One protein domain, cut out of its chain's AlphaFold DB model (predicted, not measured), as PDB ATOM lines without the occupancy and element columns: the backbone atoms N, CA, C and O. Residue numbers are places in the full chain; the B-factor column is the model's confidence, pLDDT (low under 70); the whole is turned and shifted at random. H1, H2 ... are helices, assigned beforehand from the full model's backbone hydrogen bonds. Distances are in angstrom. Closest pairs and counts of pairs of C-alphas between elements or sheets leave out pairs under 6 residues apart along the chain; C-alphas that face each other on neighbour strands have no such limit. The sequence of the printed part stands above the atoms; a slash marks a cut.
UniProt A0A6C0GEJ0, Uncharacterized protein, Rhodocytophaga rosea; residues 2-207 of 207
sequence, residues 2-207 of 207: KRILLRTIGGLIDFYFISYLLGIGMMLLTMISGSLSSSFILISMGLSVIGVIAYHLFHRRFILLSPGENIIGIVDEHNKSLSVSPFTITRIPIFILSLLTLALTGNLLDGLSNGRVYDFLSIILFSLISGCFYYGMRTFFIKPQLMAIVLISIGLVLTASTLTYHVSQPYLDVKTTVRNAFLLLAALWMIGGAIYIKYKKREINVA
ATOM      1  N   LYS A   2     -13.778   0.457 -12.084       64.50
ATOM      2  CA  LYS A   2     -13.776  -0.267 -13.385       64.50
ATOM      3  C   LYS A   2     -14.473   0.486 -14.536       64.50
ATOM      4  O   LYS A   2     -13.928   0.570 -15.626       64.50
ATOM      5  N   ARG A   3     -15.640   1.093 -14.284       66.56
ATOM      6  CA  ARG A   3     -16.408   1.840 -15.302       66.56
ATOM      7  C   ARG A   3     -15.722   3.131 -15.773       66.56
ATOM      8  O   ARG A   3     -15.810   3.454 -16.949       66.56
ATOM      9  N   ILE A   4     -15.052   3.846 -14.867       68.44
ATOM     10  CA  ILE A   4     -14.320   5.079 -15.196       68.44
ATOM     11  C   ILE A   4     -13.101   4.720 -16.047       68.44
ATOM     12  O   ILE A   4     -12.942   5.275 -17.123       68.44
ATOM     13  N   LEU A   5     -12.329   3.711 -15.626       69.94
ATOM     14  CA  LEU A   5     -11.169   3.215 -16.367       69.94
ATOM     15  C   LEU A   5     -11.533   2.799 -17.804       69.94
ATOM     16  O   LEU A   5     -10.874   3.220 -18.747       69.94
ATOM     17  N   LEU A   6     -12.602   2.011 -17.974       70.38
ATOM     18  CA  LEU A   6     -13.061   1.574 -19.297       70.38
ATOM     19  C   LEU A   6     -13.488   2.755 -20.178       70.38
ATOM     20  O   LEU A   6     -13.177   2.768 -21.360       70.38
ATOM     21  N   ARG A   7     -14.146   3.771 -19.610       72.25
ATOM     22  CA  ARG A   7     -14.509   4.982 -20.359       72.25
ATOM     23  C   ARG A   7     -13.294   5.809 -20.761       72.25
ATOM     24  O   ARG A   7     -13.222   6.233 -21.906       72.25
ATOM     25  N   THR A   8     -12.319   5.987 -19.870       74.94
ATOM     26  CA  THR A   8     -11.062   6.681 -20.193       74.94
ATOM     27  C   THR A   8     -10.315   5.967 -21.317       74.94
ATOM     28  O   THR A   8      -9.841   6.599 -22.254       74.94
ATOM     29  N   ILE A   9     -10.256   4.639 -21.252       74.88
ATOM     30  CA  ILE A   9      -9.663   3.793 -22.287       74.88
ATOM     31  C   ILE A   9     -10.414   3.936 -23.622       74.88
ATOM     32  O   ILE A   9      -9.773   4.066 -24.661       74.88
ATOM     33  N   GLY A  10     -11.749   3.978 -23.597       76.31
ATOM     34  CA  GLY A  10     -12.582   4.221 -24.783       76.31
ATOM     35  C   GLY A  10     -12.300   5.566 -25.414       76.31
ATOM     36  O   GLY A  10     -11.997   5.622 -26.600       76.31
ATOM     37  N   GLY A  11     -12.276   6.618 -24.596       79.19
ATOM     38  CA  GLY A  11     -11.929   7.963 -25.039       79.19
ATOM     39  C   GLY A  11     -10.529   8.054 -25.645       79.19
ATOM     40  O   GLY A  11     -10.354   8.720 -26.658       79.19
ATOM     41  N   LEU A  12      -9.537   7.348 -25.093       79.25
ATOM     42  CA  LEU A  12      -8.196   7.301 -25.686       79.25
ATOM     43  C   LEU A  12      -8.213   6.649 -27.072       79.25
ATOM     44  O   LEU A  12      -7.628   7.188 -28.007       79.25
ATOM     45  N   ILE A  13      -8.896   5.512 -27.220       78.69
ATOM     46  CA  ILE A  13      -9.019   4.829 -28.514       78.69
ATOM     47  C   ILE A  13      -9.754   5.714 -29.527       78.69
ATOM     48  O   ILE A  13      -9.303   5.834 -30.664       78.69
ATOM     49  N   ASP A  14     -10.838   6.367 -29.106       83.56
ATOM     50  CA  ASP A  14     -11.591   7.316 -29.930       83.56
ATOM     51  C   ASP A  14     -10.709   8.472 -30.396       83.56
ATOM     52  O   ASP A  14     -10.696   8.804 -31.582       83.56
ATOM     53  N   PHE A  15      -9.919   9.044 -29.485       83.94
ATOM     54  CA  PHE A  15      -8.983  10.114 -29.801       83.94
ATOM     55  C   PHE A  15      -7.949   9.682 -30.839       83.94
ATOM     56  O   PHE A  15      -7.767  10.391 -31.830       83.94
ATOM     57  N   TYR A  16      -7.309   8.522 -30.667       79.38
ATOM     58  CA  TYR A  16      -6.342   8.029 -31.651       79.38
ATOM     59  C   TYR A  16      -6.999   7.762 -33.005       79.38
ATOM     60  O   TYR A  16      -6.425   8.100 -34.039       79.38
ATOM     61  N   PHE A  17      -8.214   7.212 -33.013       79.31
ATOM     62  CA  PHE A  17      -8.927   6.911 -34.247       79.31
ATOM     63  C   PHE A  17      -9.327   8.176 -35.016       79.31
ATOM     64  O   PHE A  17      -9.060   8.295 -36.212       79.31
ATOM     65  N   ILE A  18      -9.912   9.153 -34.321       83.50
ATOM     66  CA  ILE A  18     -10.292  10.441 -34.912       83.50
ATOM     67  C   ILE A  18      -9.048  11.200 -35.373       83.50
ATOM     68  O   ILE A  18      -9.044  11.740 -36.476       83.50
ATOM     69  N   SER A  19      -7.980  11.205 -34.575       81.62
ATOM     70  CA  SER A  19      -6.717  11.853 -34.946       81.62
ATOM     71  C   SER A  19      -6.124  11.252 -36.216       81.62
ATOM     72  O   SER A  19      -5.625  11.986 -37.067       81.62
ATOM     73  N   TYR A  20      -6.247   9.935 -36.391       79.31
ATOM     74  CA  TYR A  20      -5.817   9.252 -37.606       79.31
ATOM     75  C   TYR A  20      -6.651   9.668 -38.829       79.31
ATOM     76  O   TYR A  20      -6.089  10.009 -39.871       79.31
ATOM     77  N   LEU A  21      -7.984   9.678 -38.714       82.12
ATOM     78  CA  LEU A  21      -8.879  10.094 -39.804       82.12
ATOM     79  C   LEU A  21      -8.665  11.558 -40.197       82.12
ATOM     80  O   LEU A  21      -8.592  11.880 -41.383       82.12
ATOM     81  N   LEU A  22      -8.513  12.437 -39.203       85.81
ATOM     82  CA  LEU A  22      -8.152  13.834 -39.423       85.81
ATOM     83  C   LEU A  22      -6.789  13.957 -40.102       85.81
ATOM     84  O   LEU A  22      -6.642  14.782 -40.998       85.81
ATOM     85  N   GLY A  23      -5.818  13.123 -39.724       85.56
ATOM     86  CA  GLY A  23      -4.522  13.037 -40.392       85.56
ATOM     87  C   GLY A  23      -4.660  12.734 -41.884       85.56
ATOM     88  O   GLY A  23      -4.144  13.496 -42.695       85.56
ATOM     89  N   ILE A  24      -5.419  11.698 -42.262       84.88
ATOM     90  CA  ILE A  24      -5.682  11.375 -43.679       84.88
ATOM     91  C   ILE A  24      -6.363  12.551 -44.394       84.88
ATOM     92  O   ILE A  24      -5.953  12.930 -45.491       84.88
ATOM     93  N   GLY A  25      -7.379  13.160 -43.771       87.38
ATOM     94  CA  GLY A  25      -8.070  14.325 -44.332       87.38
ATOM     95  C   GLY A  25      -7.130  15.511 -44.565       87.38
ATOM     96  O   GLY A  25      -7.164  16.138 -45.621       87.38
ATOM     97  N   MET A  26      -6.232  15.782 -43.619       88.75
ATOM     98  CA  MET A  26      -5.212  16.820 -43.754       88.75
ATOM     99  C   MET A  26      -4.170  16.481 -44.825       88.75
ATOM    100  O   MET A  26      -3.770  17.375 -45.563       88.75
ATOM    101  N   MET A  27      -3.775  15.213 -44.982       87.62
ATOM    102  CA  MET A  27      -2.900  14.790 -46.086       87.62
ATOM    103  C   MET A  27      -3.546  15.057 -47.449       87.62
ATOM    104  O   MET A  27      -2.894  15.627 -48.324       87.62
ATOM    105  N   LEU A  28      -4.834  14.730 -47.609       89.38
ATOM    106  CA  LEU A  28      -5.604  15.061 -48.817       89.38
ATOM    107  C   LEU A  28      -5.628  16.571 -49.080       89.38
ATOM    108  O   LEU A  28      -5.415  16.996 -50.213       89.38
ATOM    109  N   LEU A  29      -5.826  17.385 -48.037       89.06
ATOM    110  CA  LEU A  29      -5.766  18.842 -48.157       89.06
ATOM    111  C   LEU A  29      -4.384  19.326 -48.601       89.06
ATOM    112  O   LEU A  29      -4.310  20.234 -49.427       89.06
ATOM    113  N   THR A  30      -3.296  18.712 -48.119       89.69
ATOM    114  CA  THR A  30      -1.942  19.118 -48.538       89.69
ATOM    115  C   THR A  30      -1.697  18.905 -50.026       89.69
ATOM    116  O   THR A  30      -0.985  19.685 -50.651       89.69
ATOM    117  N   MET A  31      -2.335  17.891 -50.613       88.00
ATOM    118  CA  MET A  31      -2.210  17.578 -52.034       88.00
ATOM    119  C   MET A  31      -2.805  18.680 -52.929       88.00
ATOM    120  O   MET A  31      -2.362  18.856 -54.060       88.00
ATOM    121  N   ILE A  32      -3.796  19.424 -52.422       89.06
ATOM    122  CA  ILE A  32      -4.488  20.502 -53.148       89.06
ATOM    123  C   ILE A  32      -3.899  21.872 -52.791       89.06
ATOM    124  O   ILE A  32      -3.680  22.704 -53.666       89.06
ATOM    125  N   SER A  33      -3.644  22.104 -51.503       88.88
ATOM    126  CA  SER A  33      -3.334  23.430 -50.953       88.88
ATOM    127  C   SER A  33      -1.856  23.626 -50.598       88.88
ATOM    128  O   SER A  33      -1.476  24.711 -50.161       88.88
ATOM    129  N   GLY A  34      -1.017  22.599 -50.758       87.12
ATOM    130  CA  GLY A  34       0.385  22.625 -50.345       87.12
ATOM    131  C   GLY A  34       0.568  22.449 -48.833       87.12
ATOM    132  O   GLY A  34      -0.262  21.852 -48.147       87.12
ATOM    133  N   SER A  35       1.694  22.923 -48.293       88.50
ATOM    134  CA  SER A  35       2.024  22.733 -46.877       88.50
ATOM    135  C   SER A  35       1.015  23.433 -45.964       88.50
ATOM    136  O   SER A  35       0.750  24.625 -46.129       88.50
ATOM    137  N   LEU A  36       0.511  22.726 -44.955       87.50
ATOM    138  CA  LEU A  36      -0.350  23.316 -43.930       87.50
ATOM    139  C   LEU A  36       0.487  23.987 -42.838       87.50
ATOM    140  O   LEU A  36       1.574  23.522 -42.496       87.50
ATOM    141  N   SER A  37      -0.037  25.066 -42.256       88.00
ATOM    142  CA  SER A  37       0.594  25.697 -41.099       88.00
ATOM    143  C   SER A  37       0.469  24.808 -39.858       88.00
ATOM    144  O   SER A  37      -0.563  24.176 -39.613       88.00
ATOM    145  N   SER A  38       1.499  24.807 -39.012       85.50
ATOM    146  CA  SER A  38       1.486  24.035 -37.764       85.50
ATOM    147  C   SER A  38       0.351  24.478 -36.824       85.50
ATOM    148  O   SER A  38      -0.200  23.657 -36.096       85.50
ATOM    149  N   SER A  39      -0.058  25.754 -36.884       87.75
ATOM    150  CA  SER A  39      -1.204  26.277 -36.129       87.75
ATOM    151  C   SER A  39      -2.529  25.645 -36.557       87.75
ATOM    152  O   SER A  39      -3.329  25.281 -35.699       87.75
ATOM    153  N   PHE A  40      -2.748  25.445 -37.860       86.56
ATOM    154  CA  PHE A  40      -3.953  24.791 -38.373       86.56
ATOM    155  C   PHE A  40      -4.064  23.338 -37.888       86.56
ATOM    156  O   PHE A  40      -5.138  22.885 -37.482       86.56
ATOM    157  N   ILE A  41      -2.941  22.618 -37.862       84.75
ATOM    158  CA  ILE A  41      -2.880  21.224 -37.401       84.75
ATOM    159  C   ILE A  41      -3.137  21.140 -35.895       84.75
ATOM    160  O   ILE A  41      -3.906  20.289 -35.445       84.75
ATOM    161  N   LEU A  42      -2.557  22.058 -35.118       85.81
ATOM    162  CA  LEU A  42      -2.746  22.112 -33.670       85.81
ATOM    163  C   LEU A  42      -4.195  22.452 -33.299       85.81
ATOM    164  O   LEU A  42      -4.757  21.815 -32.409       85.81
ATOM    165  N   ILE A  43      -4.836  23.380 -34.018       87.81
ATOM    166  CA  ILE A  43      -6.268  23.682 -33.857       87.81
ATOM    167  C   ILE A  43      -7.117  22.454 -34.198       87.81
ATOM    168  O   ILE A  43      -8.011  22.095 -33.431       87.81
ATOM    169  N   SER A  44      -6.814  21.775 -35.307       86.19
ATOM    170  CA  SER A  44      -7.533  20.567 -35.728       86.19
ATOM    171  C   SER A  44      -7.437  19.447 -34.684       86.19
ATOM    172  O   SER A  44      -8.428  18.769 -34.412       86.19
ATOM    173  N   MET A  45      -6.275  19.288 -34.038       84.56
ATOM    174  CA  MET A  45      -6.103  18.364 -32.911       84.56
ATOM    175  C   MET A  45      -6.810  18.824 -31.638       84.56
ATOM    176  O   MET A  45      -7.437  18.017 -30.958       84.56
ATOM    177  N   GLY A  46      -6.776  20.116 -31.316       85.75
ATOM    178  CA  GLY A  46      -7.528  20.653 -30.180       85.75
ATOM    179  C   GLY A  46      -9.028  20.375 -30.315       85.75
ATOM    180  O   GLY A  46      -9.671  19.921 -29.368       85.75
ATOM    181  N   LEU A  47      -9.577  20.563 -31.519       87.56
ATOM    182  CA  LEU A  47     -10.976  20.268 -31.822       87.56
ATOM    183  C   LEU A  47     -11.303  18.773 -31.723       87.56
ATOM    184  O   LEU A  47     -12.388  18.432 -31.255       87.56
ATOM    185  N   SER A  48     -10.382  17.878 -32.101       85.62
ATOM    186  CA  SER A  48     -10.597  16.432 -31.964       85.62
ATOM    187  C   SER A  48     -10.677  16.004 -30.496       85.62
ATOM    188  O   SER A  48     -11.586  15.259 -30.126       85.62
ATOM    189  N   VAL A  49      -9.803  16.545 -29.639       86.12
ATOM    190  CA  VAL A  49      -9.841  16.320 -28.184       86.12
ATOM    191  C   VAL A  49     -11.160  16.816 -27.598       86.12
ATOM    192  O   VAL A  49     -11.833  16.075 -26.881       86.12
ATOM    193  N   ILE A  50     -11.561  18.049 -27.929       87.00
ATOM    194  CA  ILE A  50     -12.826  18.626 -27.457       87.00
ATOM    195  C   ILE A  50     -14.011  17.776 -27.929       87.00
ATOM    196  O   ILE A  50     -14.910  17.503 -27.137       87.00
ATOM    197  N   GLY A  51     -13.996  17.309 -29.181       85.50
ATOM    198  CA  GLY A  51     -15.032  16.441 -29.742       85.50
ATOM    199  C   GLY A  51     -15.165  15.112 -28.995       85.50
ATOM    200  O   GLY A  51     -16.276  14.719 -28.640       85.50
ATOM    201  N   VAL A  52     -14.045  14.454 -28.680       86.88
ATOM    202  CA  VAL A  52     -14.035  13.214 -27.881       86.88
ATOM    203  C   VAL A  52     -14.557  13.469 -26.469       86.88
ATOM    204  O   VAL A  52     -15.399  12.715 -25.979       86.88
ATOM    205  N   ILE A  53     -14.108  14.542 -25.813       85.19
ATOM    206  CA  ILE A  53     -14.578  14.906 -24.469       85.19
ATOM    207  C   ILE A  53     -16.085  15.179 -24.491       85.19
ATOM    208  O   ILE A  53     -16.816  14.642 -23.660       85.19
ATOM    209  N   ALA A  54     -16.563  15.967 -25.454       85.50
ATOM    210  CA  ALA A  54     -17.979  16.276 -25.610       85.50
ATOM    211  C   ALA A  54     -18.806  15.007 -25.853       85.50
ATOM    212  O   ALA A  54     -19.834  14.824 -25.200       85.50
ATOM    213  N   TYR A  55     -18.340  14.098 -26.714       84.56
ATOM    214  CA  TYR A  55     -18.993  12.808 -26.933       84.56
ATOM    215  C   TYR A  55     -19.124  12.015 -25.626       84.56
ATOM    216  O   TYR A  55     -20.225  11.603 -25.271       84.56
ATOM    217  N   HIS A  56     -18.042  11.873 -24.854       78.38
ATOM    218  CA  HIS A  56     -18.059  11.108 -23.599       78.38
ATOM    219  C   HIS A  56     -18.874  11.783 -22.480       78.38
ATOM    220  O   HIS A  56     -19.476  11.088 -21.654       78.38
ATOM    221  N   LEU A  57     -18.950  13.119 -22.454       80.94
ATOM    222  CA  LEU A  57     -19.784  13.874 -21.506       80.94
ATOM    223  C   LEU A  57     -21.277  13.778 -21.843       80.94
ATOM    224  O   LEU A  57     -22.107  13.579 -20.953       80.94
ATOM    225  N   PHE A  58     -21.622  13.889 -23.126       79.31
ATOM    226  CA  PHE A  58     -23.004  13.892 -23.611       79.31
ATOM    227  C   PHE A  58     -23.456  12.541 -24.171       79.31
ATOM    228  O   PHE A  58     -24.526  12.468 -24.769       79.31
ATOM    229  N   HIS A  59     -22.700  11.470 -23.919       70.44
ATOM    230  CA  HIS A  59     -22.916  10.117 -24.445       70.44
ATOM    231  C   HIS A  59     -24.374   9.637 -24.336       70.44
ATOM    232  O   HIS A  59     -24.898   9.030 -25.259       70.44
ATOM    233  N   ARG A  60     -25.096  10.025 -23.273       62.62
ATOM    234  CA  ARG A  60     -26.528   9.708 -23.087       62.62
ATOM    235  C   ARG A  60     -27.469  10.237 -24.182       62.62
ATOM    236  O   ARG A  60     -28.632   9.846 -24.196       62.62
ATOM    237  N   ARG A  61     -27.025  11.169 -25.028       64.25
ATOM    238  CA  ARG A  61     -27.820  11.765 -26.115       64.25
ATOM    239  C   ARG A  61     -27.535  11.144 -27.483       64.25
ATOM    240  O   ARG A  61     -28.236  11.478 -28.433       64.25
ATOM    241  N   PHE A  62     -26.531  10.277 -27.599       62.50
ATOM    242  CA  PHE A  62     -26.120   9.691 -28.870       62.50
ATOM    243  C   PHE A  62     -26.503   8.210 -28.929       62.50
ATOM    244  O   PHE A  62     -26.248   7.462 -27.996       62.50
ATOM    245  N   ILE A  63     -27.112   7.796 -30.043       62.72
ATOM    246  CA  ILE A  63     -27.512   6.397 -30.299       62.72
ATOM    247  C   ILE A  63     -26.332   5.588 -30.882       62.72
ATOM    248  O   ILE A  63     -26.311   4.364 -30.832       62.72
ATOM    249  N   LEU A  64     -25.329   6.271 -31.445       68.44
ATOM    250  CA  LEU A  64     -24.170   5.653 -32.085       68.44
ATOM    251  C   LEU A  64     -23.051   5.353 -31.084       68.44
ATOM    252  O   LEU A  64     -22.541   6.265 -30.429       68.44
ATOM    253  N   LEU A  65     -22.624   4.089 -31.060       71.12
ATOM    254  CA  LEU A  65     -21.443   3.618 -30.334       71.12
ATOM    255  C   LEU A  65     -20.158   4.117 -30.994       71.12
ATOM    256  O   LEU A  65     -19.976   3.973 -32.209       71.12
ATOM    257  N   SER A  66     -19.236   4.636 -30.188       78.06
ATOM    258  CA  SER A  66     -17.931   5.063 -30.688       78.06
ATOM    259  C   SER A  66     -17.039   3.870 -31.080       78.06
ATOM    260  O   SER A  66     -17.274   2.726 -30.665       78.06
ATOM    261  N   PRO A  67     -15.997   4.080 -31.905       73.62
ATOM    262  CA  PRO A  67     -14.979   3.064 -32.177       73.62
ATOM    263  C   PRO A  67     -14.368   2.453 -30.906       73.62
ATOM    264  O   PRO A  67     -14.215   1.235 -30.816       73.62
ATOM    265  N   GLY A  68     -14.063   3.282 -29.910       73.50
ATOM    266  CA  GLY A  68     -13.530   2.885 -28.614       73.50
ATOM    267  C   GLY A  68     -14.515   2.039 -27.820       73.50
ATOM    268  O   GLY A  68     -14.136   0.998 -27.287       73.50
ATOM    269  N   GLU A  69     -15.793   2.411 -27.803       74.19
ATOM    270  CA  GLU A  69     -16.844   1.628 -27.143       74.19
ATOM    271  C   GLU A  69     -17.068   0.270 -27.804       74.19
ATOM    272  O   GLU A  69     -17.179  -0.740 -27.105       74.19
ATOM    273  N   ASN A  70     -17.029   0.226 -29.138       72.75
ATOM    274  CA  ASN A  70     -17.069  -1.020 -29.900       72.75
ATOM    275  C   ASN A  70     -15.880  -1.932 -29.565       72.75
ATOM    276  O   ASN A  70     -16.050  -3.140 -29.401       72.75
ATOM    277  N   ILE A  71     -14.677  -1.366 -29.437       69.94
ATOM    278  CA  ILE A  71     -13.464  -2.119 -29.090       69.94
ATOM    279  C   ILE A  71     -13.521  -2.638 -27.644       69.94
ATOM    280  O   ILE A  71     -13.090  -3.755 -27.361       69.94
ATOM    281  N   ILE A  72     -14.103  -1.865 -26.729       70.25
ATOM    282  CA  ILE A  72     -14.232  -2.227 -25.308       70.25
ATOM    283  C   ILE A  72     -15.500  -3.047 -25.045       70.25
ATOM    284  O   ILE A  72     -15.751  -3.449 -23.909       70.25
ATOM    285  N   GLY A  73     -16.300  -3.335 -26.072       61.69
ATOM    286  CA  GLY A  73     -17.518  -4.132 -25.943       61.69
ATOM    287  C   GLY A  73     -18.519  -3.529 -24.956       61.69
ATOM    288  O   GLY A  73     -19.165  -4.262 -24.204       61.69
ATOM    289  N   ILE A  74     -18.608  -2.195 -24.907       63.78
ATOM    290  CA  ILE A  74     -19.681  -1.506 -24.191       63.78
ATOM    291  C   ILE A  74     -20.883  -1.516 -25.135       63.78
ATOM    292  O   ILE A  74     -20.929  -0.745 -26.083       63.78
ATOM    293  N   VAL A  75     -21.823  -2.433 -24.908       57.16
ATOM    294  CA  VAL A  75     -23.104  -2.445 -25.621       57.16
ATOM    295  C   VAL A  75     -24.074  -1.612 -24.795       57.16
ATOM    296  O   VAL A  75     -24.376  -1.971 -23.654       57.16
ATOM    297  N   ASP A  76     -24.496  -0.473 -25.337       52.59
ATOM    298  CA  ASP A  76     -25.523   0.358 -24.722       52.59
ATOM    299  C   ASP A  76     -26.862   0.032 -25.384       52.59
ATOM    300  O   ASP A  76     -27.080   0.325 -26.553       52.59
ATOM    301  N   GLU A  77     -27.763  -0.591 -24.638       49.81
ATOM    302  CA  GLU A  77     -29.183  -0.595 -24.981       49.81
ATOM    303  C   GLU A  77     -29.944  -0.099 -23.758       49.81
ATOM    304  O   GLU A  77     -30.434  -0.862 -22.930       49.81
ATOM    305  N   HIS A  78     -29.931   1.223 -23.596       48.88
ATOM    306  CA  HIS A  78     -30.843   2.050 -22.805       48.88
ATOM    307  C   HIS A  78     -31.182   1.715 -21.335       48.88
ATOM    308  O   HIS A  78     -31.824   2.561 -20.715       48.88
ATOM    309  N   ASN A  79     -30.782   0.599 -20.704       48.47
ATOM    310  CA  ASN A  79     -31.145   0.393 -19.291       48.47
ATOM    311  C   ASN A  79     -30.344  -0.583 -18.417       48.47
ATOM    312  O   ASN A  79     -30.690  -0.739 -17.251       48.47
ATOM    313  N   LYS A  80     -29.266  -1.221 -18.870       42.38
ATOM    314  CA  LYS A  80     -28.362  -1.982 -17.981       42.38
ATOM    315  C   LYS A  80     -27.058  -2.194 -18.728       42.38
ATOM    316  O   LYS A  80     -27.044  -2.856 -19.755       42.38
ATOM    317  N   SER A  81     -25.963  -1.640 -18.214       43.44
ATOM    318  CA  SER A  81     -24.633  -1.853 -18.782       43.44
ATOM    319  C   SER A  81     -24.222  -3.316 -18.604       43.44
ATOM    320  O   SER A  81     -23.553  -3.663 -17.627       43.44
ATOM    321  N   LEU A  82     -24.625  -4.181 -19.530       45.03
ATOM    322  CA  LEU A  82     -24.032  -5.498 -19.707       45.03
ATOM    323  C   LEU A  82     -22.669  -5.276 -20.360       45.03
ATOM    324  O   LEU A  82     -22.493  -5.326 -21.571       45.03
ATOM    325  N   SER A  83     -21.683  -4.978 -19.515       46.62
ATOM    326  CA  SER A  83     -20.287  -5.119 -19.900       46.62
ATOM    327  C   SER A  83     -20.074  -6.605 -20.166       46.62
ATOM    328  O   SER A  83     -19.972  -7.386 -19.219       46.62
ATOM    329  N   VAL A  84     -20.017  -7.002 -21.438       50.41
ATOM    330  CA  VAL A  84     -19.558  -8.338 -21.841       50.41
ATOM    331  C   VAL A  84     -18.058  -8.365 -21.586       50.41
ATOM    332  O   VAL A  84     -17.286  -8.236 -22.524       50.41
ATOM    333  N   SER A  85     -17.646  -8.350 -20.309       51.25
ATOM    334  CA  SER A  85     -16.410  -7.687 -19.896       51.25
ATOM    335  C   SER A  85     -15.225  -8.194 -20.712       51.25
ATOM    336  O   SER A  85     -14.705  -9.278 -20.428       51.25
ATOM    337  N   PRO A  86     -14.759  -7.434 -21.719       53.03
ATOM    338  CA  PRO A  86     -13.636  -7.890 -22.500       53.03
ATOM    339  C   PRO A  86     -12.333  -7.588 -21.767       53.03
ATOM    340  O   PRO A  86     -11.274  -7.927 -22.271       53.03
ATOM    341  N   PHE A  87     -12.418  -6.996 -20.573       51.12
ATOM    342  CA  PHE A  87     -11.341  -6.785 -19.623       51.12
ATOM    343  C   PHE A  87     -11.396  -7.833 -18.511       51.12
ATOM    344  O   PHE A  87     -12.036  -7.645 -17.472       51.12
ATOM    345  N   THR A  88     -10.692  -8.933 -18.746       56.81
ATOM    346  CA  THR A  88     -10.195  -9.842 -17.712       56.81
ATOM    347  C   THR A  88      -8.719  -9.525 -17.462       56.81
ATOM    348  O   THR A  88      -8.047  -8.987 -18.342       56.81
ATOM    349  N   ILE A  89      -8.182  -9.851 -16.281       51.28
ATOM    350  CA  ILE A  89      -6.753  -9.640 -15.950       51.28
ATOM    351  C   ILE A  89      -5.838 -10.278 -17.016       51.28
ATOM    352  O   ILE A  89      -4.813  -9.711 -17.384       51.28
ATOM    353  N   THR A  90      -6.283 -11.386 -17.617       56.38
ATOM    354  CA  THR A  90      -5.618 -12.092 -18.725       56.38
ATOM    355  C   THR A  90      -5.494 -11.289 -20.030       56.38
ATOM    356  O   THR A  90      -4.741 -11.685 -20.913       56.38
ATOM    357  N   ARG A  91      -6.199 -10.157 -20.175       63.69
ATOM    358  CA  ARG A  91      -6.248  -9.333 -21.400       63.69
ATOM    359  C   ARG A  91      -5.533  -7.984 -21.271       63.69
ATOM    360  O   ARG A  91      -5.421  -7.270 -22.266       63.69
ATOM    361  N   ILE A  92      -4.997  -7.654 -20.092       66.81
ATOM    362  CA  ILE A  92      -4.208  -6.429 -19.861       66.81
ATOM    363  C   ILE A  92      -2.994  -6.334 -20.811       66.81
ATOM    364  O   ILE A  92      -2.813  -5.269 -21.400       66.81
ATOM    365  N   PRO A  93      -2.204  -7.404 -21.059       63.44
ATOM    366  CA  PRO A  93      -1.055  -7.318 -21.969       63.44
ATOM    367  C   PRO A  93      -1.446  -6.984 -23.416       63.44
ATOM    368  O   PRO A  93      -0.808  -6.159 -24.058       63.44
ATOM    369  N   ILE A  94      -2.537  -7.575 -23.908       71.81
ATOM    370  CA  ILE A  94      -3.095  -7.310 -25.246       71.81
ATOM    371  C   ILE A  94      -3.595  -5.875 -25.344       71.81
ATOM    372  O   ILE A  94      -3.458  -5.223 -26.374       71.81
ATOM    373  N   PHE A  95      -4.170  -5.374 -24.258       70.50
ATOM    374  CA  PHE A  95      -4.641  -4.011 -24.202       70.50
ATOM    375  C   PHE A  95      -3.480  -2.996 -24.204       70.50
ATOM    376  O   PHE A  95      -3.510  -2.011 -24.938       70.50
ATOM    377  N   ILE A  96      -2.401  -3.264 -23.472       71.12
ATOM    378  CA  ILE A  96      -1.178  -2.451 -23.558       71.12
ATOM    379  C   ILE A  96      -0.609  -2.505 -24.981       71.12
ATOM    380  O   ILE A  96      -0.282  -1.467 -25.551       71.12
ATOM    381  N   LEU A  97      -0.574  -3.693 -25.587       75.00
ATOM    382  CA  LEU A  97      -0.119  -3.881 -26.963       75.00
ATOM    383  C   LEU A  97      -0.977  -3.085 -27.963       75.00
ATOM    384  O   LEU A  97      -0.443  -2.473 -28.888       75.00
ATOM    385  N   SER A  98      -2.292  -3.015 -27.737       74.56
ATOM    386  CA  SER A  98      -3.211  -2.185 -28.519       74.56
ATOM    387  C   SER A  98      -2.939  -0.693 -28.397       74.56
ATOM    388  O   SER A  98      -2.863  -0.004 -29.413       74.56
ATOM    389  N   LEU A  99      -2.739  -0.203 -27.172       72.56
ATOM    390  CA  LEU A  99      -2.435   1.202 -26.929       72.56
ATOM    391  C   LEU A  99      -1.089   1.589 -27.532       72.56
ATOM    392  O   LEU A  99      -1.004   2.635 -28.158       72.56
ATOM    393  N   LEU A 100      -0.066   0.740 -27.404       73.25
ATOM    394  CA  LEU A 100       1.240   0.971 -28.025       73.25
ATOM    395  C   LEU A 100       1.140   1.024 -29.551       73.25
ATOM    396  O   LEU A 100       1.744   1.893 -30.174       73.25
ATOM    397  N   THR A 101       0.339   0.136 -30.144       72.12
ATOM    398  CA  THR A 101       0.094   0.112 -31.593       72.12
ATOM    399  C   THR A 101      -0.547   1.419 -32.056       72.12
ATOM    400  O   THR A 101      -0.042   2.048 -32.979       72.12
ATOM    401  N   LEU A 102      -1.602   1.868 -31.369       69.62
ATOM    402  CA  LEU A 102      -2.305   3.109 -31.698       69.62
ATOM    403  C   LEU A 102      -1.440   4.353 -31.447       69.62
ATOM    404  O   LEU A 102      -1.361   5.224 -32.313       69.62
ATOM    405  N   ALA A 103      -0.741   4.411 -30.311       66.50
ATOM    406  CA  ALA A 103       0.101   5.541 -29.926       66.50
ATOM    407  C   ALA A 103       1.251   5.770 -30.913       66.50
ATOM    408  O   ALA A 103       1.483   6.900 -31.333       66.50
ATOM    409  N   LEU A 104       1.929   4.703 -31.343       62.97
ATOM    410  CA  LEU A 104       3.034   4.817 -32.296       62.97
ATOM    411  C   LEU A 104       2.556   5.211 -33.697       62.97
ATOM    412  O   LEU A 104       3.251   5.935 -34.405       62.97
ATOM    413  N   THR A 105       1.352   4.791 -34.087       62.28
ATOM    414  CA  THR A 105       0.747   5.194 -35.367       62.28
ATOM    415  C   THR A 105       0.149   6.599 -35.348       62.28
ATOM    416  O   THR A 105      -0.024   7.198 -36.407       62.28
ATOM    417  N   GLY A 106      -0.122   7.156 -34.162       59.69
ATOM    418  CA  GLY A 106      -0.598   8.530 -33.988       59.69
ATOM    419  C   GLY A 106       0.404   9.591 -34.455       59.69
ATOM    420  O   GLY A 106       0.018  10.732 -34.691       59.69
ATOM    421  N   ASN A 107       1.665   9.206 -34.683       64.19
ATOM    422  CA  ASN A 107       2.736  10.106 -35.106       64.19
ATOM    423  C   ASN A 107       2.657  10.566 -36.581       64.19
ATOM    424  O   ASN A 107       3.587  11.148 -37.131       64.19
ATOM    425  N   LEU A 108       1.541  10.293 -37.255       63.69
ATOM    426  CA  LEU A 108       1.278  10.729 -38.626       63.69
ATOM    427  C   LEU A 108       1.199  12.244 -38.787       63.69
ATOM    428  O   LEU A 108       1.581  12.803 -39.819       63.69
ATOM    429  N   LEU A 109       0.699  12.903 -37.750       64.94
ATOM    430  CA  LEU A 109       0.472  14.339 -37.730       64.94
ATOM    431  C   LEU A 109       1.775  15.129 -37.603       64.94
ATOM    432  O   LEU A 109       1.821  16.271 -38.052       64.94
ATOM    433  N   ASP A 110       2.846  14.513 -37.098       70.31
ATOM    434  CA  ASP A 110       4.168  15.142 -37.026       70.31
ATOM    435  C   ASP A 110       4.731  15.432 -38.416       70.31
ATOM    436  O   ASP A 110       5.386  16.447 -38.645       70.31
ATOM    437  N   GLY A 111       4.458  14.573 -39.399       74.62
ATOM    438  CA  GLY A 111       4.858  14.871 -40.768       74.62
ATOM    439  C   GLY A 111       4.111  16.089 -41.321       74.62
ATOM    440  O   GLY A 111       4.727  16.950 -41.944       74.62
ATOM    441  N   LEU A 112       2.810  16.199 -41.040       77.62
ATOM    442  CA  LEU A 112       2.005  17.354 -41.443       77.62
ATOM    443  C   LEU A 112       2.471  18.637 -40.737       77.62
ATOM    444  O   LEU A 112       2.576  19.677 -41.384       77.62
ATOM    445  N   SER A 113       2.786  18.578 -39.437       78.38
ATOM    446  CA  SER A 113       3.170  19.754 -38.635       78.38
ATOM    447  C   SER A 113       4.510  20.348 -39.061       78.38
ATOM    448  O   SER A 113       4.699  21.562 -38.955       78.38
ATOM    449  N   ASN A 114       5.382  19.510 -39.624       79.50
ATOM    450  CA  ASN A 114       6.637  19.887 -40.271       79.50
ATOM    451  C   ASN A 114       6.454  20.423 -41.708       79.50
ATOM    452  O   ASN A 114       7.431  20.544 -42.446       79.50
ATOM    453  N   GLY A 115       5.218  20.709 -42.131       80.06
ATOM    454  CA  GLY A 115       4.914  21.298 -43.435       80.06
ATOM    455  C   GLY A 115       5.042  20.327 -44.609       80.06
ATOM    456  O   GLY A 115       5.191  20.768 -45.749       80.06
ATOM    457  N   ARG A 116       5.006  19.009 -44.372       81.38
ATOM    458  CA  ARG A 116       5.102  18.040 -45.470       81.38
ATOM    459  C   ARG A 116       3.850  18.049 -46.330       81.38
ATOM    460  O   ARG A 116       2.728  18.096 -45.827       81.38
ATOM    461  N   VAL A 117       4.086  17.901 -47.625       84.19
ATOM    462  CA  VAL A 117       3.058  17.654 -48.629       84.19
ATOM    463  C   VAL A 117       3.105  16.179 -48.992       84.19
ATOM    464  O   VAL A 117       4.179  15.642 -49.262       84.19
ATOM    465  N   TYR A 118       1.948  15.529 -48.956       84.50
ATOM    466  CA  TYR A 118       1.820  14.109 -49.258       84.50
ATOM    467  C   TYR A 118       1.308  13.914 -50.681       84.50
ATOM    468  O   TYR A 118       0.425  14.636 -51.144       84.50
ATOM    469  N   ASP A 119       1.864  12.921 -51.367       87.38
ATOM    470  CA  ASP A 119       1.390  12.492 -52.672       87.38
ATOM    471  C   ASP A 119       0.245  11.474 -52.545       87.38
ATOM    472  O   ASP A 119      -0.037  10.911 -51.481       87.38
ATOM    473  N   PHE A 120      -0.423  11.217 -53.667       85.69
ATOM    474  CA  PHE A 120      -1.562  10.305 -53.725       85.69
ATOM    475  C   PHE A 120      -1.218   8.887 -53.240       85.69
ATOM    476  O   PHE A 120      -2.008   8.259 -52.534       85.69
ATOM    477  N   LEU A 121      -0.022   8.388 -53.576       85.31
ATOM    478  CA  LEU A 121       0.412   7.047 -53.189       85.31
ATOM    479  C   LEU A 121       0.619   6.937 -51.674       85.31
ATOM    480  O   LEU A 121       0.166   5.961 -51.071       85.31
ATOM    481  N   SER A 122       1.217   7.951 -51.038       82.44
ATOM    482  CA  SER A 122       1.335   8.002 -49.576       82.44
ATOM    483  C   SER A 122      -0.034   8.029 -48.905       82.44
ATOM    484  O   SER A 122      -0.247   7.328 -47.917       82.44
ATOM    485  N   ILE A 123      -0.991   8.780 -49.456       85.62
ATOM    486  CA  ILE A 123      -2.355   8.859 -48.915       85.62
ATOM    487  C   ILE A 123      -3.054   7.496 -48.972       85.62
ATOM    488  O   ILE A 123      -3.669   7.083 -47.985       85.62
ATOM    489  N   ILE A 124      -2.934   6.764 -50.088       87.06
ATOM    490  CA  ILE A 124      -3.457   5.392 -50.198       87.06
ATOM    491  C   ILE A 124      -2.804   4.488 -49.153       87.06
ATOM    492  O   ILE A 124      -3.499   3.746 -48.458       87.06
ATOM    493  N   LEU A 125      -1.481   4.560 -49.021       86.12
ATOM    494  CA  LEU A 125      -0.721   3.724 -48.101       86.12
ATOM    495  C   LEU A 125      -1.141   3.964 -46.645       86.12
ATOM    496  O   LEU A 125      -1.418   3.007 -45.923       86.12
ATOM    497  N   PHE A 126      -1.281   5.225 -46.227       82.94
ATOM    498  CA  PHE A 126      -1.776   5.569 -44.892       82.94
ATOM    499  C   PHE A 126      -3.242   5.192 -44.687       82.94
ATOM    500  O   PHE A 126      -3.606   4.707 -43.617       82.94
ATOM    501  N   SER A 127      -4.081   5.312 -45.715       84.06
ATOM    502  CA  SER A 127      -5.470   4.841 -45.649       84.06
ATOM    503  C   SER A 127      -5.544   3.324 -45.449       84.06
ATOM    504  O   SER A 127      -6.332   2.838 -44.636       84.06
ATOM    505  N   LEU A 128      -4.680   2.567 -46.130       87.25
ATOM    506  CA  LEU A 128      -4.604   1.112 -46.006       87.25
ATOM    507  C   LEU A 128      -4.086   0.691 -44.626       87.25
ATOM    508  O   LEU A 128      -4.675  -0.188 -43.998       87.25
ATOM    509  N   ILE A 129      -3.053   1.368 -44.115       86.31
ATOM    510  CA  ILE A 129      -2.556   1.177 -42.745       86.31
ATOM    511  C   ILE A 129      -3.681   1.434 -41.726       86.31
ATOM    512  O   ILE A 129      -3.889   0.616 -40.826       86.31
ATOM    513  N   SER A 130      -4.459   2.509 -41.902       80.38
ATOM    514  CA  SER A 130      -5.641   2.800 -41.077       80.38
ATOM    515  C   SER A 130      -6.647   1.658 -41.088       80.38
ATOM    516  O   SER A 130      -7.090   1.202 -40.034       80.38
ATOM    517  N   GLY A 131      -6.984   1.165 -42.283       82.19
ATOM    518  CA  GLY A 131      -7.928   0.068 -42.468       82.19
ATOM    519  C   GLY A 131      -7.456  -1.214 -41.786       82.19
ATOM    520  O   GLY A 131      -8.236  -1.851 -41.075       82.19
ATOM    521  N   CYS A 132      -6.171  -1.554 -41.934       86.94
ATOM    522  CA  CYS A 132      -5.536  -2.686 -41.261       86.94
ATOM    523  C   CYS A 132      -5.671  -2.591 -39.739       86.94
ATOM    524  O   CYS A 132      -6.106  -3.557 -39.106       86.94
ATOM    525  N   PHE A 133      -5.359  -1.432 -39.151       83.81
ATOM    526  CA  PHE A 133      -5.487  -1.243 -37.709       83.81
ATOM    527  C   PHE A 133      -6.936  -1.238 -37.255       83.81
ATOM    528  O   PHE A 133      -7.285  -2.003 -36.364       83.81
ATOM    529  N   TYR A 134      -7.810  -0.453 -37.878       79.75
ATOM    530  CA  TYR A 134      -9.212  -0.389 -37.484       79.75
ATOM    531  C   TYR A 134      -9.881  -1.760 -37.528       79.75
ATOM    532  O   TYR A 134     -10.433  -2.237 -36.533       79.75
ATOM    533  N   TYR A 135      -9.817  -2.407 -38.692       82.06
ATOM    534  CA  TYR A 135     -10.505  -3.664 -38.914       82.06
ATOM    535  C   TYR A 135      -9.848  -4.791 -38.120       82.06
ATOM    536  O   TYR A 135     -10.558  -5.599 -37.519       82.06
ATOM    537  N   GLY A 136      -8.513  -4.830 -38.073       84.69
ATOM    538  CA  GLY A 136      -7.765  -5.801 -37.283       84.69
ATOM    539  C   GLY A 136      -8.122  -5.714 -35.801       84.69
ATOM    540  O   GLY A 136      -8.527  -6.710 -35.205       84.69
ATOM    541  N   MET A 137      -8.096  -4.512 -35.229       81.25
ATOM    542  CA  MET A 137      -8.419  -4.275 -33.821       81.25
ATOM    543  C   MET A 137      -9.882  -4.584 -33.507       81.25
ATOM    544  O   MET A 137     -10.165  -5.389 -32.619       81.25
ATOM    545  N   ARG A 138     -10.823  -4.022 -34.276       77.94
ATOM    546  CA  ARG A 138     -12.261  -4.288 -34.116       77.94
ATOM    547  C   ARG A 138     -12.553  -5.787 -34.154       77.94
ATOM    548  O   ARG A 138     -13.238  -6.315 -33.279       77.94
ATOM    549  N   THR A 139     -12.013  -6.480 -35.152       79.56
ATOM    550  CA  THR A 139     -12.230  -7.919 -35.324       79.56
ATOM    551  C   THR A 139     -11.600  -8.707 -34.184       79.56
ATOM    552  O   THR A 139     -12.245  -9.604 -33.650       79.56
ATOM    553  N   PHE A 140     -10.385  -8.352 -33.755       82.06
ATOM    554  CA  PHE A 140      -9.689  -9.041 -32.671       82.06
ATOM    555  C   PHE A 140     -10.477  -8.997 -31.353       82.06
ATOM    556  O   PHE A 140     -10.610 -10.019 -30.677       82.06
ATOM    557  N   PHE A 141     -11.035  -7.839 -30.989       74.88
ATOM    558  CA  PHE A 141     -11.778  -7.703 -29.733       74.88
ATOM    559  C   PHE A 141     -13.170  -8.344 -29.780       74.88
ATOM    560  O   PHE A 141     -13.575  -8.965 -28.794       74.88
ATOM    561  N   ILE A 142     -13.867  -8.282 -30.921       72.25
ATOM    562  CA  ILE A 142     -15.196  -8.896 -31.085       72.25
ATOM    563  C   ILE A 142     -15.081 -10.424 -31.230       72.25
ATOM    564  O   ILE A 142     -15.660 -11.185 -30.452       72.25
ATOM    565  N   LYS A 143     -14.305 -10.891 -32.213       78.25
ATOM    566  CA  LYS A 143     -14.091 -12.309 -32.543       78.25
ATOM    567  C   LYS A 143     -12.600 -12.540 -32.831       78.25
ATOM    568  O   LYS A 143     -12.188 -12.484 -33.989       78.25
ATOM    569  N   PRO A 144     -11.783 -12.806 -31.796       78.69
ATOM    570  CA  PRO A 144     -10.347 -12.980 -31.962       78.69
ATOM    571  C   PRO A 144     -10.070 -14.180 -32.858       78.69
ATOM    572  O   PRO A 144     -10.354 -15.326 -32.506       78.69
ATOM    573  N   GLN A 145      -9.521 -13.884 -34.027       84.88
ATOM    574  CA  GLN A 145      -9.214 -14.833 -35.085       84.88
ATOM    575  C   GLN A 145      -7.876 -14.477 -35.724       84.88
ATOM    576  O   GLN A 145      -7.422 -13.334 -35.637       84.88
ATOM    577  N   LEU A 146      -7.253 -15.451 -36.390       87.62
ATOM    578  CA  LEU A 146      -5.914 -15.289 -36.955       87.62
ATOM    579  C   LEU A 146      -5.848 -14.118 -37.947       87.62
ATOM    580  O   LEU A 146      -4.908 -13.335 -37.903       87.62
ATOM    581  N   MET A 147      -6.890 -13.944 -38.766       87.81
ATOM    582  CA  MET A 147      -6.986 -12.845 -39.732       87.81
ATOM    583  C   MET A 147      -6.857 -11.462 -39.078       87.81
ATOM    584  O   MET A 147      -6.240 -10.565 -39.642       87.81
ATOM    585  N   ALA A 148      -7.397 -11.289 -37.869       87.25
ATOM    586  CA  ALA A 148      -7.317 -10.021 -37.152       87.25
ATOM    587  C   ALA A 148      -5.869  -9.686 -36.761       87.25
ATOM    588  O   ALA A 148      -5.429  -8.554 -36.924       87.25
ATOM    589  N   ILE A 149      -5.117 -10.698 -36.315       88.94
ATOM    590  CA  ILE A 149      -3.696 -10.566 -35.979       88.94
ATOM    591  C   ILE A 149      -2.886 -10.253 -37.234       88.94
ATOM    592  O   ILE A 149      -2.094  -9.320 -37.230       88.94
ATOM    593  N   VAL A 150      -3.127 -11.001 -38.314       90.56
ATOM    594  CA  VAL A 150      -2.436 -10.807 -39.593       90.56
ATOM    595  C   VAL A 150      -2.632  -9.380 -40.100       90.56
ATOM    596  O   VAL A 150      -1.659  -8.744 -40.487       90.56
ATOM    597  N   LEU A 151      -3.849  -8.835 -40.031       90.38
ATOM    598  CA  LEU A 151      -4.114  -7.454 -40.443       90.38
ATOM    599  C   LEU A 151      -3.367  -6.426 -39.588       90.38
ATOM    600  O   LEU A 151      -2.777  -5.501 -40.145       90.38
ATOM    601  N   ILE A 152      -3.332  -6.598 -38.263       89.50
ATOM    602  CA  ILE A 152      -2.575  -5.704 -37.374       89.50
ATOM    603  C   ILE A 152      -1.072  -5.787 -37.683       89.50
ATOM    604  O   ILE A 152      -0.412  -4.758 -37.832       89.50
ATOM    605  N   SER A 153      -0.532  -6.998 -37.834       91.00
ATOM    606  CA  SER A 153       0.882  -7.218 -38.146       91.00
ATOM    607  C   SER A 153       1.266  -6.667 -39.521       91.00
ATOM    608  O   SER A 153       2.318  -6.043 -39.638       91.00
ATOM    609  N   ILE A 154       0.412  -6.813 -40.540       90.88
ATOM    610  CA  ILE A 154       0.609  -6.182 -41.854       90.88
ATOM    611  C   ILE A 154       0.636  -4.658 -41.710       90.88
ATOM    612  O   ILE A 154       1.553  -4.027 -42.226       90.88
ATOM    613  N   GLY A 155      -0.299  -4.063 -40.962       88.12
ATOM    614  CA  GLY A 155      -0.313  -2.619 -40.701       88.12
ATOM    615  C   GLY A 155       0.981  -2.117 -40.046       88.12
ATOM    616  O   GLY A 155       1.526  -1.088 -40.451       88.12
ATOM    617  N   LEU A 156       1.526  -2.871 -39.086       88.69
ATOM    618  CA  LEU A 156       2.802  -2.558 -38.427       88.69
ATOM    619  C   LEU A 156       3.998  -2.677 -39.378       88.69
ATOM    620  O   LEU A 156       4.857  -1.798 -39.384       88.69
ATOM    621  N   VAL A 157       4.043  -3.722 -40.209       89.19
ATOM    622  CA  VAL A 157       5.099  -3.902 -41.221       89.19
ATOM    623  C   VAL A 157       5.048  -2.793 -42.270       89.19
ATOM    624  O   VAL A 157       6.083  -2.220 -42.610       89.19
ATOM    625  N   LEU A 158       3.851  -2.436 -42.738       86.44
ATOM    626  CA  LEU A 158       3.664  -1.325 -43.667       86.44
ATOM    627  C   LEU A 158       4.124  -0.008 -43.037       86.44
ATOM    628  O   LEU A 158       4.896   0.715 -43.658       86.44
ATOM    629  N   THR A 159       3.769   0.260 -41.779       82.50
ATOM    630  CA  THR A 159       4.237   1.456 -41.053       82.50
ATOM    631  C   THR A 159       5.764   1.475 -40.895       82.50
ATOM    632  O   THR A 159       6.405   2.503 -41.102       82.50
ATOM    633  N   ALA A 160       6.384   0.329 -40.601       82.25
ATOM    634  CA  ALA A 160       7.841   0.202 -40.553       82.25
ATOM    635  C   ALA A 160       8.491   0.519 -41.915       82.25
ATOM    636  O   ALA A 160       9.561   1.132 -41.976       82.25
ATOM    637  N   SER A 161       7.837   0.125 -43.013       78.25
ATOM    638  CA  SER A 161       8.314   0.405 -44.367       78.25
ATOM    639  C   SER A 161       8.191   1.888 -44.735       78.25
ATOM    640  O   SER A 161       9.156   2.451 -45.249       78.25
ATOM    641  N   THR A 162       7.093   2.569 -44.382       75.62
ATOM    642  CA  THR A 162       6.887   3.995 -44.714       75.62
ATOM    643  C   THR A 162       7.898   4.912 -44.029       75.62
ATOM    644  O   THR A 162       8.404   5.856 -44.637       75.62
ATOM    645  N   LEU A 163       8.288   4.586 -42.794       68.00
ATOM    646  CA  LEU A 163       9.321   5.311 -42.045       68.00
ATOM    647  C   LEU A 163      10.701   5.263 -42.711       68.00
ATOM    648  O   LEU A 163      11.515   6.165 -42.508       68.00
ATOM    649  N   THR A 164      10.961   4.240 -43.527       58.38
ATOM    650  CA  THR A 164      12.233   4.086 -44.245       58.38
ATOM    651  C   THR A 164      12.359   5.098 -45.389       58.38
ATOM    652  O   THR A 164      13.460   5.553 -45.686       58.38
ATOM    653  N   TYR A 165      11.239   5.511 -45.990       51.59
ATOM    654  CA  TYR A 165      11.230   6.378 -47.169       51.59
ATOM    655  C   TYR A 165      11.178   7.879 -46.852       51.59
ATOM    656  O   TYR A 165      11.420   8.686 -47.746       51.59
ATOM    657  N   HIS A 166      10.809   8.291 -45.633       53.62
ATOM    658  CA  HIS A 166      10.309   9.658 -45.398       53.62
ATOM    659  C   HIS A 166      11.029  10.442 -44.290       53.62
ATOM    660  O   HIS A 166      10.471  11.393 -43.745       53.62
ATOM    661  N   VAL A 167      12.262  10.094 -43.916       52.50
ATOM    662  CA  VAL A 167      13.026  10.871 -42.920       52.50
ATOM    663  C   VAL A 167      14.405  11.210 -43.488       52.50
ATOM    664  O   VAL A 167      15.089  10.337 -44.021       52.50
ATOM    665  N   SER A 168      14.825  12.471 -43.381       48.62
ATOM    666  CA  SER A 168      16.114  13.001 -43.850       48.62
ATOM    667  C   SER A 168      17.306  12.465 -43.037       48.62
ATOM    668  O   SER A 168      17.145  11.891 -41.959       48.62
ATOM    669  N   GLN A 169      18.520  12.570 -43.585       48.94
ATOM    670  CA  GLN A 169      19.757  11.900 -43.137       48.94
ATOM    671  C   GLN A 169      20.226  12.095 -41.666       48.94
ATOM    672  O   GLN A 169      20.830  11.146 -41.173       48.94
ATOM    673  N   PRO A 170      19.941  13.172 -40.898       53.19
ATOM    674  CA  PRO A 170      20.620  13.368 -39.604       53.19
ATOM    675  C   PRO A 170      20.146  12.470 -38.439       53.19
ATOM    676  O   PRO A 170      20.660  12.598 -37.335       53.19
ATOM    677  N   TYR A 171      19.204  11.543 -38.657       59.53
ATOM    678  CA  TYR A 171      18.609  10.707 -37.595       59.53
ATOM    679  C   TYR A 171      18.599   9.204 -37.915       59.53
ATOM    680  O   TYR A 171      17.651   8.500 -37.565       59.53
ATOM    681  N   LEU A 172      19.605   8.698 -38.635       61.25
ATOM    682  CA  LEU A 172      19.618   7.314 -39.136       61.25
ATOM    683  C   LEU A 172      19.389   6.261 -38.030       61.25
ATOM    684  O   LEU A 172      18.583   5.351 -38.223       61.25
ATOM    685  N   ASP A 173      20.002   6.441 -36.858       67.12
ATOM    686  CA  ASP A 173      19.887   5.511 -35.721       67.12
ATOM    687  C   ASP A 173      18.508   5.543 -35.049       67.12
ATOM    688  O   ASP A 173      17.981   4.521 -34.603       67.12
ATOM    689  N   VAL A 174      17.858   6.709 -35.029       69.19
ATOM    690  CA  VAL A 174      16.481   6.827 -34.528       69.19
ATOM    691  C   VAL A 174      15.515   6.138 -35.497       69.19
ATOM    692  O   VAL A 174      14.598   5.445 -35.060       69.19
ATOM    693  N   LYS A 175      15.743   6.234 -36.817       69.38
ATOM    694  CA  LYS A 175      14.901   5.560 -37.827       69.38
ATOM    695  C   LYS A 175      14.951   4.047 -37.700       69.38
ATOM    696  O   LYS A 175      13.908   3.399 -37.732       69.38
ATOM    697  N   THR A 176      16.152   3.483 -37.584       76.44
ATOM    698  CA  THR A 176      16.330   2.035 -37.439       76.44
ATOM    699  C   THR A 176      15.707   1.553 -36.136       76.44
ATOM    700  O   THR A 176      14.999   0.549 -36.145       76.44
ATOM    701  N   THR A 177      15.859   2.314 -35.049       79.50
ATOM    702  CA  THR A 177      15.245   2.008 -33.751       79.50
ATOM    703  C   THR A 177      13.716   2.006 -33.822       79.50
ATOM    704  O   THR A 177      13.087   1.022 -33.434       79.50
ATOM    705  N   VAL A 178      13.099   3.059 -34.370       78.06
ATOM    706  CA  VAL A 178      11.631   3.152 -34.483       78.06
ATOM    707  C   VAL A 178      11.089   2.084 -35.435       78.06
ATOM    708  O   VAL A 178      10.121   1.399 -35.104       78.06
ATOM    709  N   ARG A 179      11.740   1.858 -36.584       82.25
ATOM    710  CA  ARG A 179      11.390   0.768 -37.510       82.25
ATOM    711  C   ARG A 179      11.429  -0.592 -36.808       82.25
ATOM    712  O   ARG A 179      10.486  -1.371 -36.933       82.25
ATOM    713  N   ASN A 180      12.500  -0.878 -36.071       86.31
ATOM    714  CA  ASN A 180      12.648  -2.134 -35.340       86.31
ATOM    715  C   ASN A 180      11.586  -2.277 -34.246       86.31
ATOM    716  O   ASN A 180      11.090  -3.381 -34.042       86.31
ATOM    717  N   ALA A 181      11.172  -1.181 -33.605       84.75
ATOM    718  CA  ALA A 181      10.066  -1.195 -32.653       84.75
ATOM    719  C   ALA A 181       8.741  -1.615 -33.317       84.75
ATOM    720  O   ALA A 181       8.034  -2.463 -32.774       84.75
ATOM    721  N   PHE A 182       8.426  -1.109 -34.516       86.06
ATOM    722  CA  PHE A 182       7.239  -1.542 -35.272       86.06
ATOM    723  C   PHE A 182       7.298  -3.023 -35.668       86.06
ATOM    724  O   PHE A 182       6.307  -3.740 -35.522       86.06
ATOM    725  N   LEU A 183       8.457  -3.508 -36.123       89.44
ATOM    726  CA  LEU A 183       8.642  -4.925 -36.463       89.44
ATOM    727  C   LEU A 183       8.549  -5.831 -35.227       89.44
ATOM    728  O   LEU A 183       7.919  -6.888 -35.284       89.44
ATOM    729  N   LEU A 184       9.116  -5.400 -34.098       90.00
ATOM    730  CA  LEU A 184       8.995  -6.097 -32.821       90.00
ATOM    731  C   LEU A 184       7.531  -6.171 -32.383       90.00
ATOM    732  O   LEU A 184       7.064  -7.239 -32.001       90.00
ATOM    733  N   LEU A 185       6.779  -5.074 -32.495       88.50
ATOM    734  CA  LEU A 185       5.344  -5.068 -32.207       88.50
ATOM    735  C   LEU A 185       4.569  -6.007 -33.130       88.50
ATOM    736  O   LEU A 185       3.666  -6.696 -32.662       88.50
ATOM    737  N   ALA A 186       4.932  -6.083 -34.413       90.38
ATOM    738  CA  ALA A 186       4.302  -7.009 -35.350       90.38
ATOM    739  C   ALA A 186       4.518  -8.466 -34.914       90.38
ATOM    740  O   ALA A 186       3.571  -9.256 -34.926       90.38
ATOM    741  N   ALA A 187       5.735  -8.801 -34.471       91.38
ATOM    742  CA  ALA A 187       6.067 -10.114 -33.927       91.38
ATOM    743  C   ALA A 187       5.335 -10.394 -32.603       91.38
ATOM    744  O   ALA A 187       4.788 -11.483 -32.419       91.38
ATOM    745  N   LEU A 188       5.256  -9.408 -31.703       91.06
ATOM    746  CA  LEU A 188       4.516  -9.521 -30.444       91.06
ATOM    747  C   LEU A 188       3.018  -9.739 -30.678       91.06
ATOM    748  O   LEU A 188       2.413 -10.544 -29.972       91.06
ATOM    749  N   TRP A 189       2.427  -9.098 -31.688       89.94
ATOM    750  CA  TRP A 189       1.047  -9.365 -32.096       89.94
ATOM    751  C   TRP A 189       0.867 -10.780 -32.631       89.94
ATOM    752  O   TRP A 189      -0.072 -11.461 -32.216       89.94
ATOM    753  N   MET A 190       1.780 -11.257 -33.482       90.69
ATOM    754  CA  MET A 190       1.740 -12.630 -33.994       90.69
ATOM    755  C   MET A 190       1.804 -13.657 -32.862       90.69
ATOM    756  O   MET A 190       0.970 -14.556 -32.801       90.69
ATOM    757  N   ILE A 191       2.749 -13.503 -31.932       89.12
ATOM    758  CA  ILE A 191       2.962 -14.453 -30.834       89.12
ATOM    759  C   ILE A 191       1.861 -14.312 -29.777       89.12
ATOM    760  O   ILE A 191       1.132 -15.265 -29.497       89.12
ATOM    761  N   GLY A 192       1.707 -13.119 -29.200       85.56
ATOM    762  CA  GLY A 192       0.763 -12.850 -28.116       85.56
ATOM    763  C   GLY A 192      -0.691 -13.016 -28.550       85.56
ATOM    764  O   GLY A 192      -1.487 -13.625 -27.833       85.56
ATOM    765  N   GLY A 193      -1.028 -12.561 -29.757       84.44
ATOM    766  CA  GLY A 193      -2.345 -12.763 -30.346       84.44
ATOM    767  C   GLY A 193      -2.647 -14.242 -30.594       84.44
ATOM    768  O   GLY A 193      -3.734 -14.704 -30.245       84.44
ATOM    769  N   ALA A 194      -1.704 -15.013 -31.153       86.62
ATOM    770  CA  ALA A 194      -1.926 -16.436 -31.426       86.62
ATOM    771  C   ALA A 194      -2.081 -17.246 -30.134       86.62
ATOM    772  O   ALA A 194      -2.981 -18.088 -30.032       86.62
ATOM    773  N   ILE A 195      -1.252 -16.953 -29.124       86.06
ATOM    774  CA  ILE A 195      -1.379 -17.521 -27.779       86.06
ATOM    775  C   ILE A 195      -2.775 -17.224 -27.228       86.06
ATOM    776  O   ILE A 195      -3.476 -18.140 -26.794       86.06
ATOM    777  N   TYR A 196      -3.225 -15.973 -27.314       83.38
ATOM    778  CA  TYR A 196      -4.538 -15.575 -26.822       83.38
ATOM    779  C   TYR A 196      -5.698 -16.296 -27.518       83.38
ATOM    780  O   TYR A 196      -6.596 -16.797 -26.839       83.38
ATOM    781  N   ILE A 197      -5.669 -16.416 -28.850       83.31
ATOM    782  CA  ILE A 197      -6.682 -17.181 -29.597       83.31
ATOM    783  C   ILE A 197      -6.715 -18.633 -29.118       83.31
ATOM    784  O   ILE A 197      -7.793 -19.182 -28.880       83.31
ATOM    785  N   LYS A 198      -5.542 -19.257 -28.942       83.06
ATOM    786  CA  LYS A 198      -5.432 -20.645 -28.479       83.06
ATOM    787  C   LYS A 198      -6.044 -20.830 -27.088       83.06
ATOM    788  O   LYS A 198      -6.772 -21.801 -26.884       83.06
ATOM    789  N   TYR A 199      -5.784 -19.916 -26.152       79.50
ATOM    790  CA  TYR A 199      -6.360 -19.976 -24.804       79.50
ATOM    791  C   TYR A 199      -7.867 -19.712 -24.798       79.50
ATOM    792  O   TYR A 199      -8.611 -20.487 -24.203       79.50
ATOM    793  N   LYS A 200      -8.347 -18.706 -25.534       72.44
ATOM    794  CA  LYS A 200      -9.783 -18.410 -25.607       72.44
ATOM    795  C   LYS A 200     -10.585 -19.539 -26.265       72.44
ATOM    796  O   LYS A 200     -11.697 -19.827 -25.839       72.44
ATOM    797  N   LYS A 201     -10.019 -20.231 -27.262       65.94
ATOM    798  CA  LYS A 201     -10.648 -21.425 -27.854       65.94
ATOM    799  C   LYS A 201     -10.764 -22.578 -26.846       65.94
ATOM    800  O   LYS A 201     -11.724 -23.335 -26.908       65.94
ATOM    801  N   ARG A 202      -9.813 -22.706 -25.909       59.25
ATOM    802  CA  ARG A 202      -9.893 -23.697 -24.823       59.25
ATOM    803  C   ARG A 202     -10.982 -23.355 -23.810       59.25
ATOM    804  O   ARG A 202     -11.690 -24.266 -23.416       59.25
ATOM    805  N   GLU A 203     -11.152 -22.085 -23.440       60.75
ATOM    806  CA  GLU A 203     -12.231 -21.660 -22.527       60.75
ATOM    807  C   GLU A 203     -13.626 -21.997 -23.077       60.75
ATOM    808  O   GLU A 203     -14.480 -22.445 -22.326       60.75
ATOM    809  N   ILE A 204     -13.840 -21.846 -24.390       59.38
ATOM    810  CA  ILE A 204     -15.124 -22.168 -25.043       59.38
ATOM    811  C   ILE A 204     -15.380 -23.682 -25.102       59.38
ATOM    812  O   ILE A 204     -16.525 -24.099 -25.041       59.38
ATOM    813  N   ASN A 205     -14.337 -24.506 -25.223       51.25
ATOM    814  CA  ASN A 205     -14.483 -25.964 -25.314       51.25
ATOM    815  C   ASN A 205     -14.624 -26.661 -23.948       51.25
ATOM    816  O   ASN A 205     -14.835 -27.871 -23.912       51.25
ATOM    817  N   VAL A 206     -14.416 -25.937 -22.845       52.66
ATOM    818  CA  VAL A 206     -14.490 -26.464 -21.468       52.66
ATOM    819  C   VAL A 206     -15.775 -26.004 -20.755       52.66
ATOM    820  O   VAL A 206     -16.104 -26.549 -19.705       52.66
ATOM    821  N   ALA A 207     -16.495 -25.032 -21.324       48.31
ATOM    822  CA  ALA A 207     -17.796 -24.545 -20.858       48.31
ATOM    823  C   ALA A 207     -18.944 -25.219 -21.621       48.31
ATOM    824  O   ALA A 207     -20.006 -25.417 -20.993       48.31
TER     825      ALA A 207
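This is residues 2 to 207 of the 207 residues of an uncharacterized protein of Rhodocytophaga rosea (UniProt A0A6C0GEJ0). A bundle of five long helices, H1, H4, H6, H7 and H8, runs lengthwise through this domain, with H2 folding back obliquely over H1 on the side away from H7 and H8. Short H3 packs on H1 and H6, short H5 on H1 and H2, and residues 202 to 207 stick out, 202 to 206 being part of H8. The printed part has 206 residues with eight named helices, H1 to H8 in chain order, and no named strand: all helix. It is compact, with a radius of gyration of the C-alphas of 18.3 A, and spans 56 by 40 by 24 A.

Find C-alpha 2 at (-13.776, -0.267, -13.385); from there H1 runs 45.6 A to residue 33. H2, residues 38 to 61, covers 33.8 A with a kink of 41 degrees near residue 55. Next come H3, residues 67 to 71, 6.2 A; H4, residues 89 to 105, 25.6 A; and H5, residues 108 to 113, 9.2 A. Find C-alpha 120 at (-1.562, 10.305, -53.725), where H6 begins its 32.7 A to residue 142. H7, residues 146 to 165, covers 29.5 A. H8, residues 169 to 206, covers 55.8 A, has a kink of 30 degrees near residue 176, and ends at C-alpha 206, (-14.490, -26.464, -21.468).

Begin at H1, the hub, which touches H2, H3, H4, H5 and H6. With residues 7 to 22 alone it touches H2, closest at the C-alphas of Phe 15 and Val 52, 6.2 A; this hairpin has a steep tilt of 39 degrees. With residues 17 to 31 alone it touches H6, closest at the C-alphas of Met 27 and Ile 123, 6.6 A, opposite ways at a shallow tilt of 17 degrees. H6 and H7 form a hairpin, closest at the C-alphas of Gly 136 and Ala 148, 4.2 A. H7 and H8 form another, at a shallow tilt of 1 degree, closest at the C-alphas of Ser 153 and Ala 186, 4.4 A. H1 and H8 are apart. Every O i to N i+4 pair is within hydrogen-bond range in H3 and H6, against 27 of 28 in H1, 18 of 20 in H2, 11 of 13 in H4, 1 of 2 in H5, 14 of 16 in H7 and 32 of 34 in H8.

The two C-alphas farthest apart, those of Ser 33 and Val 206, are 59.0 A apart. The printed part has no cut, and H3 to H4 is a long link of 17 residues. The mean pLDDT of the printed part is 75.8; look for values under 70 at residues 73 to 93 and 163 to 175, among them.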